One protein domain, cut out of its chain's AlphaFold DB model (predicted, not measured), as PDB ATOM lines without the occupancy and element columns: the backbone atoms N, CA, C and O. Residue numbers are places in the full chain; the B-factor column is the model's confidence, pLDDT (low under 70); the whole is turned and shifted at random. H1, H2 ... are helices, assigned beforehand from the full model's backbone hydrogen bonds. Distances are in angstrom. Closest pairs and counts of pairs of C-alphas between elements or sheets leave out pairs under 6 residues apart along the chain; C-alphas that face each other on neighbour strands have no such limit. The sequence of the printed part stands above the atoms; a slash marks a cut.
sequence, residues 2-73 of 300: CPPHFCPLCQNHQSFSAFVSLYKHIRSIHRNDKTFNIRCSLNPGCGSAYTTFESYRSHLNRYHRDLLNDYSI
ATOM      1  N   CYS A   2      -3.435  26.455  64.933       77.31
ATOM      2  CA  CYS A   2      -3.478  27.168  66.212       77.31
ATOM      3  C   CYS A   2      -2.818  28.549  66.059       77.31
ATOM      4  O   CYS A   2      -1.826  28.659  65.334       77.31
ATOM      5  N   PRO A   3      -3.356  29.604  66.693       85.50
ATOM      6  CA  PRO A   3      -2.732  30.922  66.662       85.50
ATOM      7  C   PRO A   3      -1.340  30.879  67.320       85.50
ATOM      8  O   PRO A   3      -1.144  30.116  68.270       85.50
ATOM      9  N   PRO A   4      -0.369  31.680  66.842       92.50
ATOM     10  CA  PRO A   4       0.957  31.735  67.444       92.50
ATOM     11  C   PRO A   4       0.886  32.243  68.889       92.50
ATOM     12  O   PRO A   4       0.082  33.114  69.223       92.50
ATOM     13  N   HIS A   5       1.761  31.714  69.742       94.00
ATOM     14  CA  HIS A   5       1.901  32.161  71.124       94.00
ATOM     15  C   HIS A   5       2.964  33.253  71.214       94.00
ATOM     16  O   HIS A   5       4.029  33.119  70.622       94.00
ATOM     17  N   PHE A   6       2.717  34.311  71.984       95.69
ATOM     18  CA  PHE A   6       3.655  35.426  72.139       95.69
ATOM     19  C   PHE A   6       4.157  35.511  73.575       95.69
ATOM     20  O   PHE A   6       3.383  35.303  74.511       95.69
ATOM     21  N   CYS A   7       5.439  35.833  73.759       96.50
ATOM     22  CA  CYS A   7       5.967  36.106  75.094       96.50
ATOM     23  C   CYS A   7       5.549  37.510  75.560       96.50
ATOM     24  O   CYS A   7       5.981  38.486  74.948       96.50
ATOM     25  N   PRO A   8       4.768  37.638  76.652       95.38
ATOM     26  CA  PRO A   8       4.317  38.942  77.144       95.38
ATOM     27  C   PRO A   8       5.413  39.724  77.883       95.38
ATOM     28  O   PRO A   8       5.225  40.896  78.185       95.38
ATOM     29  N   LEU A   9       6.543  39.081  78.193       96.00
ATOM     30  CA  LEU A   9       7.666  39.678  78.922       96.00
ATOM     31  C   LEU A   9       8.753  40.227  77.982       96.00
ATOM     32  O   LEU A   9       9.626  40.981  78.405       96.00
ATOM     33  N   CYS A  10       8.717  39.859  76.699       96.12
ATOM     34  CA  CYS A  10       9.674  40.322  75.700       96.12
ATOM     35  C   CYS A  10       9.167  41.579  74.986       96.12
ATOM     36  O   CYS A  10       8.087  41.566  74.401       96.12
ATOM     37  N   GLN A  11       9.998  42.622  74.906       90.88
ATOM     38  CA  GLN A  11       9.666  43.864  74.184       90.88
ATOM     39  C   GLN A  11       9.394  43.629  72.686       90.88
ATOM     40  O   GLN A  11       8.545  44.281  72.085       90.88
ATOM     41  N   ASN A  12      10.065  42.636  72.099       89.88
ATOM     42  CA  ASN A  12       9.960  42.321  70.674       89.88
ATOM     43  C   ASN A  12       8.803  41.371  70.329       89.88
ATOM     44  O   ASN A  12       8.713  40.951  69.181       89.88
ATOM     45  N   HIS A  13       7.949  41.005  71.297       84.44
ATOM     46  CA  HIS A  13       6.820  40.087  71.091       84.44
ATOM     47  C   HIS A  13       7.217  38.831  70.298       84.44
ATOM     48  O   HIS A  13       6.609  38.497  69.280       84.44
ATOM     49  N   GLN A  14       8.274  38.141  70.741       92.38
ATOM     50  CA  GLN A  14       8.731  36.920  70.080       92.38
ATOM     51  C   GLN A  14       7.578  35.908  69.997       92.38
ATOM     52  O   GLN A  14       6.922  35.629  71.007       92.38
ATOM     53  N   SER A  15       7.331  35.390  68.791       95.44
ATOM     54  CA  SER A  15       6.285  34.409  68.522       95.44
ATOM     55  C   SER A  15       6.830  32.982  68.572       95.44
ATOM     56  O   SER A  15       7.978  32.706  68.220       95.44
ATOM     57  N   PHE A  16       5.989  32.062  69.026       94.56
ATOM     58  CA  PHE A  16       6.290  30.651  69.202       94.56
ATOM     59  C   PHE A  16       5.184  29.823  68.557       94.56
ATOM     60  O   PHE A  16       3.996  30.106  68.724       94.56
ATOM     61  N   SER A  17       5.579  28.777  67.833       93.44
ATOM     62  CA  SER A  17       4.658  27.858  67.156       93.44
ATOM     63  C   SER A  17       3.857  26.979  68.121       93.44
ATOM     64  O   SER A  17       2.784  26.509  67.763       93.44
ATOM     65  N   ALA A  18       4.364  26.772  69.339       92.88
ATOM     66  CA  ALA A  18       3.737  25.957  70.372       92.88
ATOM     67  C   ALA A  18       3.943  26.573  71.760       92.88
ATOM     68  O   ALA A  18       4.978  27.197  72.033       92.88
ATOM     69  N   PHE A  19       2.986  26.345  72.663       93.81
ATOM     70  CA  PHE A  19       3.062  26.826  74.043       93.81
ATOM     71  C   PHE A  19       4.295  26.295  74.783       93.81
ATOM     72  O   PHE A  19       4.935  27.027  75.530       93.81
ATOM     73  N   VAL A  20       4.677  25.043  74.531       93.00
ATOM     74  CA  VAL A  20       5.868  24.423  75.125       93.00
ATOM     75  C   VAL A  20       7.129  25.241  74.834       93.00
ATOM     76  O   VAL A  20       7.932  25.489  75.734       93.00
ATOM     77  N   SER A  21       7.290  25.717  73.598       93.75
ATOM     78  CA  SER A  21       8.425  26.556  73.197       93.75
ATOM     79  C   SER A  21       8.413  27.904  73.918       93.75
ATOM     80  O   SER A  21       9.452  28.341  74.413       93.75
ATOM     81  N   LEU A  22       7.230  28.513  74.063       95.38
ATOM     82  CA  LEU A  22       7.055  29.722  74.866       95.38
ATOM     83  C   LEU A  22       7.419  29.472  76.341       95.38
ATOM     84  O   LEU A  22       8.161  30.251  76.935       95.38
ATOM     85  N   TYR A  23       6.953  28.372  76.934       95.50
ATOM     86  CA  TYR A  23       7.239  28.036  78.328       95.50
ATOM     87  C   TYR A  23       8.739  27.821  78.577       95.50
ATOM     88  O   TYR A  23       9.272  28.325  79.569       95.50
ATOM     89  N   LYS A  24       9.450  27.135  77.665       94.56
ATOM     90  CA  LYS A  24      10.917  27.003  77.739       94.56
ATOM     91  C   LYS A  24      11.604  28.360  77.714       94.56
ATOM     92  O   LYS A  24      12.484  28.593  78.535       94.56
ATOM     93  N   HIS A  25      11.190  29.232  76.801       96.25
ATOM     94  CA  HIS A  25      11.730  30.579  76.690       96.25
ATOM     95  C   HIS A  25      11.504  31.388  77.977       96.25
ATOM     96  O   HIS A  25      12.447  31.965  78.509       96.25
ATOM     97  N   ILE A  26      10.294  31.365  78.544       96.50
ATOM     98  CA  ILE A  26      10.005  32.031  79.825       96.50
ATOM     99  C   ILE A  26      10.903  31.465  80.937       96.50
ATOM    100  O   ILE A  26      11.470  32.222  81.723       96.50
ATOM    101  N   ARG A  27      11.079  30.138  80.984       96.12
ATOM    102  CA  ARG A  27      11.931  29.465  81.973       96.12
ATOM    103  C   ARG A  27      13.418  29.797  81.823       96.12
ATOM    104  O   ARG A  27      14.113  29.833  82.835       96.12
ATOM    105  N   SER A  28      13.932  29.961  80.608       95.62
ATOM    106  CA  SER A  28      15.359  30.223  80.387       95.62
ATOM    107  C   SER A  28      15.702  31.707  80.485       95.62
ATOM    108  O   SER A  28      16.716  32.047  81.083       95.62
ATOM    109  N   ILE A  29      14.855  32.581  79.938       97.56
ATOM    110  CA  ILE A  29      15.139  34.014  79.812       97.56
ATOM    111  C   ILE A  29      14.590  34.812  80.997       97.56
ATOM    112  O   ILE A  29      15.269  35.703  81.500       97.56
ATOM    113  N   HIS A  30      13.392  34.480  81.488       96.94
ATOM    114  CA  HIS A  30      12.665  35.317  82.449       96.94
ATOM    115  C   HIS A  30      12.563  34.731  83.863       96.94
ATOM    116  O   HIS A  30      11.952  35.344  84.734       96.94
ATOM    117  N   ARG A  31      13.166  33.567  84.144       96.38
ATOM    118  CA  ARG A  31      13.049  32.913  85.462       96.38
ATOM    119  C   ARG A  31      13.484  33.799  86.633       96.38
ATOM    120  O   ARG A  31      12.849  33.749  87.678       96.38
ATOM    121  N   ASN A  32      14.539  34.590  86.451       95.69
ATOM    122  CA  ASN A  32      15.111  35.453  87.492       95.69
ATOM    123  C   ASN A  32      14.814  36.947  87.252       95.69
ATOM    124  O   ASN A  32      15.524  37.809  87.772       95.69
ATOM    125  N   ASP A  33      13.816  37.266  86.427       96.88
ATOM    126  CA  ASP A  33      13.458  38.649  86.118       96.88
ATOM    127  C   ASP A  33      12.808  39.320  87.338       96.88
ATOM    128  O   ASP A  33      11.807  38.843  87.874       96.88
ATOM    129  N   LYS A  34      13.364  40.453  87.784       96.38
ATOM    130  CA  LYS A  34      12.822  41.222  88.919       96.38
ATOM    131  C   LYS A  34      11.459  41.836  88.614       96.38
ATOM    132  O   LYS A  34      10.720  42.167  89.534       96.38
ATOM    133  N   THR A  35      11.152  42.018  87.333       96.69
ATOM    134  CA  THR A  35       9.911  42.629  86.847       96.69
ATOM    135  C   THR A  35       8.935  41.600  86.282       96.69
ATOM    136  O   THR A  35       8.016  41.957  85.548       96.69
ATOM    137  N   PHE A  36       9.111  40.320  86.635       97.75
ATOM    138  CA  PHE A  36       8.259  39.237  86.163       97.75
ATOM    139  C   PHE A  36       6.787  39.502  86.503       97.75
ATOM    140  O   PHE A  36       6.393  39.540  87.665       97.75
ATOM    141  N   ASN A  37       5.958  39.668  85.477       97.81
ATOM    142  CA  ASN A  37       4.513  39.768  85.621       97.81
ATOM    143  C   ASN A  37       3.841  39.143  84.398       97.81
ATOM    144  O   ASN A  37       3.908  39.685  83.296       97.81
ATOM    145  N   ILE A  38       3.221  37.981  84.587       97.62
ATOM    146  CA  ILE A  38       2.582  37.229  83.508       97.62
ATOM    147  C   ILE A  38       1.148  36.866  83.867       97.62
ATOM    148  O   ILE A  38       0.853  36.461  84.991       97.62
ATOM    149  N   ARG A  39       0.253  36.970  82.883       97.69
ATOM    150  CA  ARG A  39      -1.138  36.532  82.994       97.69
ATOM    151  C   ARG A  39      -1.342  35.256  82.190       97.69
ATOM    152  O   ARG A  39      -0.987  35.207  81.014       97.69
ATOM    153  N   CYS A  40      -1.916  34.229  82.806       96.94
ATOM    154  CA  CYS A  40      -2.237  32.993  82.108       96.94
ATOM    155  C   CYS A  40      -3.414  33.219  81.149       96.94
ATOM    156  O   CYS A  40      -4.515  33.580  81.567       96.94
ATOM    157  N   SER A  41      -3.166  32.999  79.859       94.00
ATOM    158  CA  SER A  41      -4.139  33.136  78.767       94.00
ATOM    159  C   SER A  41      -4.395  31.819  78.026       94.00
ATOM    160  O   SER A  41      -4.959  31.830  76.937       94.00
ATOM    161  N   LEU A  42      -3.985  30.682  78.604       92.12
ATOM    162  CA  LEU A  42      -4.132  29.363  77.981       92.12
ATOM    163  C   LEU A  42      -5.595  28.957  77.796       92.12
ATOM    164  O   LEU A  42      -5.954  28.436  76.747       92.12
ATOM    165  N   ASN A  43      -6.430  29.251  78.795       91.38
ATOM    166  CA  ASN A  43      -7.868  29.006  78.752       91.38
ATOM    167  C   ASN A  43      -8.628  30.334  78.911       91.38
ATOM    168  O   ASN A  43      -8.219  31.151  79.744       91.38
ATOM    169  N   PRO A  44      -9.771  30.526  78.218       88.75
ATOM    170  CA  PRO A  44     -10.590  31.740  78.315       88.75
ATOM    171  C   PRO A  44     -11.015  32.120  79.744       88.75
ATOM    172  O   PRO A  44     -11.272  33.289  80.013       88.75
ATOM    173  N   GLY A  45     -11.062  31.152  80.666       90.69
ATOM    174  CA  GLY A  45     -11.436  31.362  82.069       90.69
ATOM    175  C   GLY A  45     -10.277  31.436  83.068       90.69
ATOM    176  O   GLY A  45     -10.531  31.646  84.246       90.69
ATOM    177  N   CYS A  46      -9.018  31.245  82.652       94.88
ATOM    178  CA  CYS A  46      -7.921  31.173  83.617       94.88
ATOM    179  C   CYS A  46      -7.535  32.559  84.146       94.88
ATOM    180  O   CYS A  46      -7.635  32.809  85.347       94.88
ATOM    181  N   GLY A  47      -7.073  33.451  83.261       93.69
ATOM    182  CA  GLY A  47      -6.851  34.879  83.521       93.69
ATOM    183  C   GLY A  47      -5.999  35.239  84.746       93.69
ATOM    184  O   GLY A  47      -5.949  36.417  85.102       93.69
ATOM    185  N   SER A  48      -5.361  34.273  85.399       97.19
ATOM    186  CA  SER A  48      -4.672  34.446  86.675       97.19
ATOM    187  C   SER A  48      -3.315  35.102  86.444       97.19
ATOM    188  O   SER A  48      -2.642  34.788  85.462       97.19
ATOM    189  N   ALA A  49      -2.932  36.039  87.312       97.75
ATOM    190  CA  ALA A  49      -1.692  36.802  87.189       97.75
ATOM    191  C   ALA A  49      -0.654  36.354  88.225       97.75
ATOM    192  O   ALA A  49      -1.000  36.040  89.363       97.75
ATOM    193  N   TYR A  50       0.616  36.348  87.825       98.00
ATOM    194  CA  TYR A  50       1.733  35.841  88.616       98.00
ATOM    195  C   TYR A  50       2.904  36.813  88.563       98.00
ATOM    196  O   TYR A  50       3.326  37.220  87.482       98.00
ATOM    197  N   THR A  51       3.449  37.141  89.733       97.69
ATOM    198  CA  THR A  51       4.598  38.047  89.890       97.69
ATOM    199  C   THR A  51       5.938  37.314  90.007       97.69
ATOM    200  O   THR A  51       6.983  37.942  90.129       97.69
ATOM    201  N   THR A  52       5.934  35.977  89.985       97.75
ATOM    202  CA  THR A  52       7.150  35.147  90.017       97.75
ATOM    203  C   THR A  52       7.027  33.951  89.077       97.75
ATOM    204  O   THR A  52       5.928  33.428  88.858       97.75
ATOM    205  N   PHE A  53       8.152  33.471  88.543       97.44
ATOM    206  CA  PHE A  53       8.161  32.298  87.667       97.44
ATOM    207  C   PHE A  53       7.687  31.032  88.391       97.44
ATOM    208  O   PHE A  53       6.942  30.231  87.827       97.44
ATOM    209  N   GLU A  54       8.079  30.844  89.651       96.50
ATOM    210  CA  GLU A  54       7.727  29.675  90.457       96.50
ATOM    211  C   GLU A  54       6.215  29.571  90.692       96.50
ATOM    212  O   GLU A  54       5.656  28.474  90.590       96.50
ATOM    213  N   SER A  55       5.537  30.697  90.947       96.62
ATOM    214  CA  SER A  55       4.079  30.721  91.120       96.62
ATOM    215  C   SER A  55       3.352  30.416  89.807       96.62
ATOM    216  O   SER A  55       2.452  29.572  89.790       96.62
ATOM    217  N   TYR A  56       3.820  30.985  88.691       97.81
ATOM    218  CA  TYR A  56       3.308  30.668  87.358       97.81
ATOM    219  C   TYR A  56       3.514  29.188  86.993       97.81
ATOM    220  O   TYR A  56       2.584  28.511  86.557       97.81
ATOM    221  N   ARG A  57       4.707  28.633  87.241       96.44
ATOM    222  CA  ARG A  57       5.018  27.211  87.022       96.44
ATOM    223  C   ARG A  57       4.124  26.292  87.852       96.44
ATOM    224  O   ARG A  57       3.650  25.282  87.336       96.44
ATOM    225  N   SER A  58       3.927  26.612  89.130       96.00
ATOM    226  CA  SER A  58       3.044  25.846  90.017       96.00
ATOM    227  C   SER A  58       1.618  25.815  89.471       96.00
ATOM    228  O   SER A  58       1.009  24.751  89.384       96.00
ATOM    229  N   HIS A  59       1.121  26.966  89.017       97.19
ATOM    230  CA  HIS A  59      -0.182  27.070  88.379       97.19
ATOM    231  C   HIS A  59      -0.291  26.216  87.108       97.19
ATOM    232  O   HIS A  59      -1.217  25.413  87.003       97.19
ATOM    233  N   LEU A  60       0.668  26.317  86.181       96.38
ATOM    234  CA  LEU A  60       0.641  25.518  84.954       96.38
ATOM    235  C   LEU A  60       0.632  24.012  85.251       96.38
ATOM    236  O   LEU A  60      -0.135  23.276  84.645       96.38
ATOM    237  N   ASN A  61       1.410  23.554  86.234       94.00
ATOM    238  CA  ASN A  61       1.421  22.142  86.631       94.00
ATOM    239  C   ASN A  61       0.100  21.658  87.248       94.00
ATOM    240  O   ASN A  61      -0.181  20.463  87.197       94.00
ATOM    241  N   ARG A  62      -0.677  22.550  87.874       94.19
ATOM    242  CA  ARG A  62      -1.953  22.203  88.518       94.19
ATOM    243  C   ARG A  62      -3.126  22.244  87.544       94.19
ATOM    244  O   ARG A  62      -3.957  21.350  87.579       94.19
ATOM    245  N   TYR A  63      -3.180  23.264  86.690       95.19
ATOM    246  CA  TYR A  63      -4.363  23.569  85.874       95.19
ATOM    247  C   TYR A  63      -4.157  23.355  84.372       95.19
ATOM    248  O   TYR A  63      -5.125  23.310  83.620       95.19
ATOM    249  N   HIS A  64      -2.908  23.223  83.928       94.56
ATOM    250  CA  HIS A  64      -2.535  23.094  82.517       94.56
ATOM    251  C   HIS A  64      -1.511  21.971  82.313       94.56
ATOM    252  O   HIS A  64      -0.641  22.057  81.444       94.56
ATOM    253  N   ARG A  65      -1.592  20.923  83.144       91.12
ATOM    254  CA  ARG A  65      -0.630  19.818  83.144       91.12
ATOM    255  C   ARG A  65      -0.567  19.120  81.789       91.12
ATOM    256  O   ARG A  65       0.522  18.774  81.347       91.12
ATOM    257  N   ASP A  66      -1.704  18.978  81.121       90.31
ATOM    258  CA  ASP A  66      -1.802  18.273  79.842       90.31
ATOM    259  C   ASP A  66      -1.001  18.987  78.746       90.31
ATOM    260  O   ASP A  66      -0.237  18.357  78.024       90.31
ATOM    261  N   LEU A  67      -1.031  20.324  78.740       88.00
ATOM    262  CA  LEU A  67      -0.245  21.157  77.822       88.00
ATOM    263  C   LEU A  67       1.268  21.101  78.096       88.00
ATOM    264  O   LEU A  67       2.070  21.472  77.239       88.00
ATOM    265  N   LEU A  68       1.665  20.683  79.302       85.31
ATOM    266  CA  LEU A  68       3.061  20.464  79.677       85.31
ATOM    267  C   LEU A  68       3.497  19.007  79.494       85.31
ATOM    268  O   LEU A  68       4.692  18.761  79.379       85.31
ATOM    269  N   ASN A  69       2.584  18.038  79.481       77.69
ATOM    270  CA  ASN A  69       2.942  16.622  79.397       77.69
ATOM    271  C   ASN A  69       3.333  16.195  77.976       77.69
ATOM    272  O   ASN A  69       4.243  15.373  77.840       77.69
ATOM    273  N   ASP A  70       2.770  16.827  76.939       67.56
ATOM    274  CA  ASP A  70       3.245  16.675  75.551       67.56
ATOM    275  C   ASP A  70       4.740  17.009  75.420       67.56
ATOM    276  O   ASP A  70       5.446  16.496  74.553       67.56
ATOM    277  N   TYR A  71       5.264  17.835  76.333       58.41
ATOM    278  CA  TYR A  71       6.675  18.183  76.372       58.41
ATOM    279  C   TYR A  71       7.566  17.067  76.927       58.41
ATOM    280  O   TYR A  71       8.653  16.840  76.397       58.41
ATOM    281  N   SER A  72       7.135  16.370  77.982       51.38
ATOM    282  CA  SER A  72       7.920  15.276  78.582       51.38
ATOM    283  C   SER A  72       8.195  14.153  77.584       51.38
ATOM    284  O   SER A  72       9.278  13.585  77.607       51.38
ATOM    285  N   ILE A  73       7.257  13.905  76.667       50.88
ATOM    286  CA  ILE A  73       7.372  12.857  75.646       50.88
ATOM    287  C   ILE A  73       8.402  13.243  74.563       50.88
ATOM    288  O   ILE A  73       9.055  12.375  73.995       50.88
TER     289      ILE A  73
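Overview. This is residues 2 to 73 of the 300 residues of the protein "Hypothetical protein" of Rotaria magnacalcarata (UniProt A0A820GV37). Two helices of equal length, H1 and H2, run side by side in opposite ways with a gap between them, and H3 stands crosswise at the end where H1 begins and H2 ends. Two long looped stretches, residues 2 to 18 before H1 and residues 30 to 52 between H1 and H2, each fold back on themselves through a short antiparallel pairing. The printed part has 72 residues with three named helices, H1, H2 and H3 in chain order, and no named strand; its class is all helix, though only 31 residues are in named elements. The whole is compact, with a radius of gyration of the C-alphas of 11.6 A, and rounded, spanning 30 by 24 by 23 A.

Along the chain. Find C-alpha 19 at (3.062, 26.826, 74.043); from there H1, residues 19 to 29, runs 15.2 A. H2, residues 53 to 63, begins at C-alpha 53 at (8.161, 32.298, 87.667) and runs 15.4 A. H3, residues 65 to 73, ends at C-alpha 73 at (7.372, 12.857, 75.646).

Arrangement. Start at H1: H2 is close but not clearly touching, the closest C-alphas being those of Arg 27 and Phe 53, 7.4 A apart. Their lines stand at a shallow tilt of 21 degrees, opposite ways. H3 touches H1, closest at the C-alphas of Val 20 and Tyr 71, 6.4 A, about perpendicular at 82 degrees. H3 is close to H2 but not clearly touching, closest at the C-alphas of Asn 61 and Leu 68, 7.3 A, about perpendicular at 81 degrees. Look for the short antiparallel pairings at residues 5 to 6 with 15 to 16, and 38 to 39 with 49 to 50. In H1 and H2 every O i to N i+4 pair is within hydrogen-bond range; in H3 1 of 5 is, beside 4 of 6 O i to N i+3 pairs.

Size, cuts and confidence. The C-alphas of Thr 35 and Ile 73, the two farthest apart, are 31.9 A apart. The printed part has no cut; the link from H1 to H2 is long, 23 residues, and that from H2 to H3 is tight. Confidence is low, under 70, at residues 70 to 73.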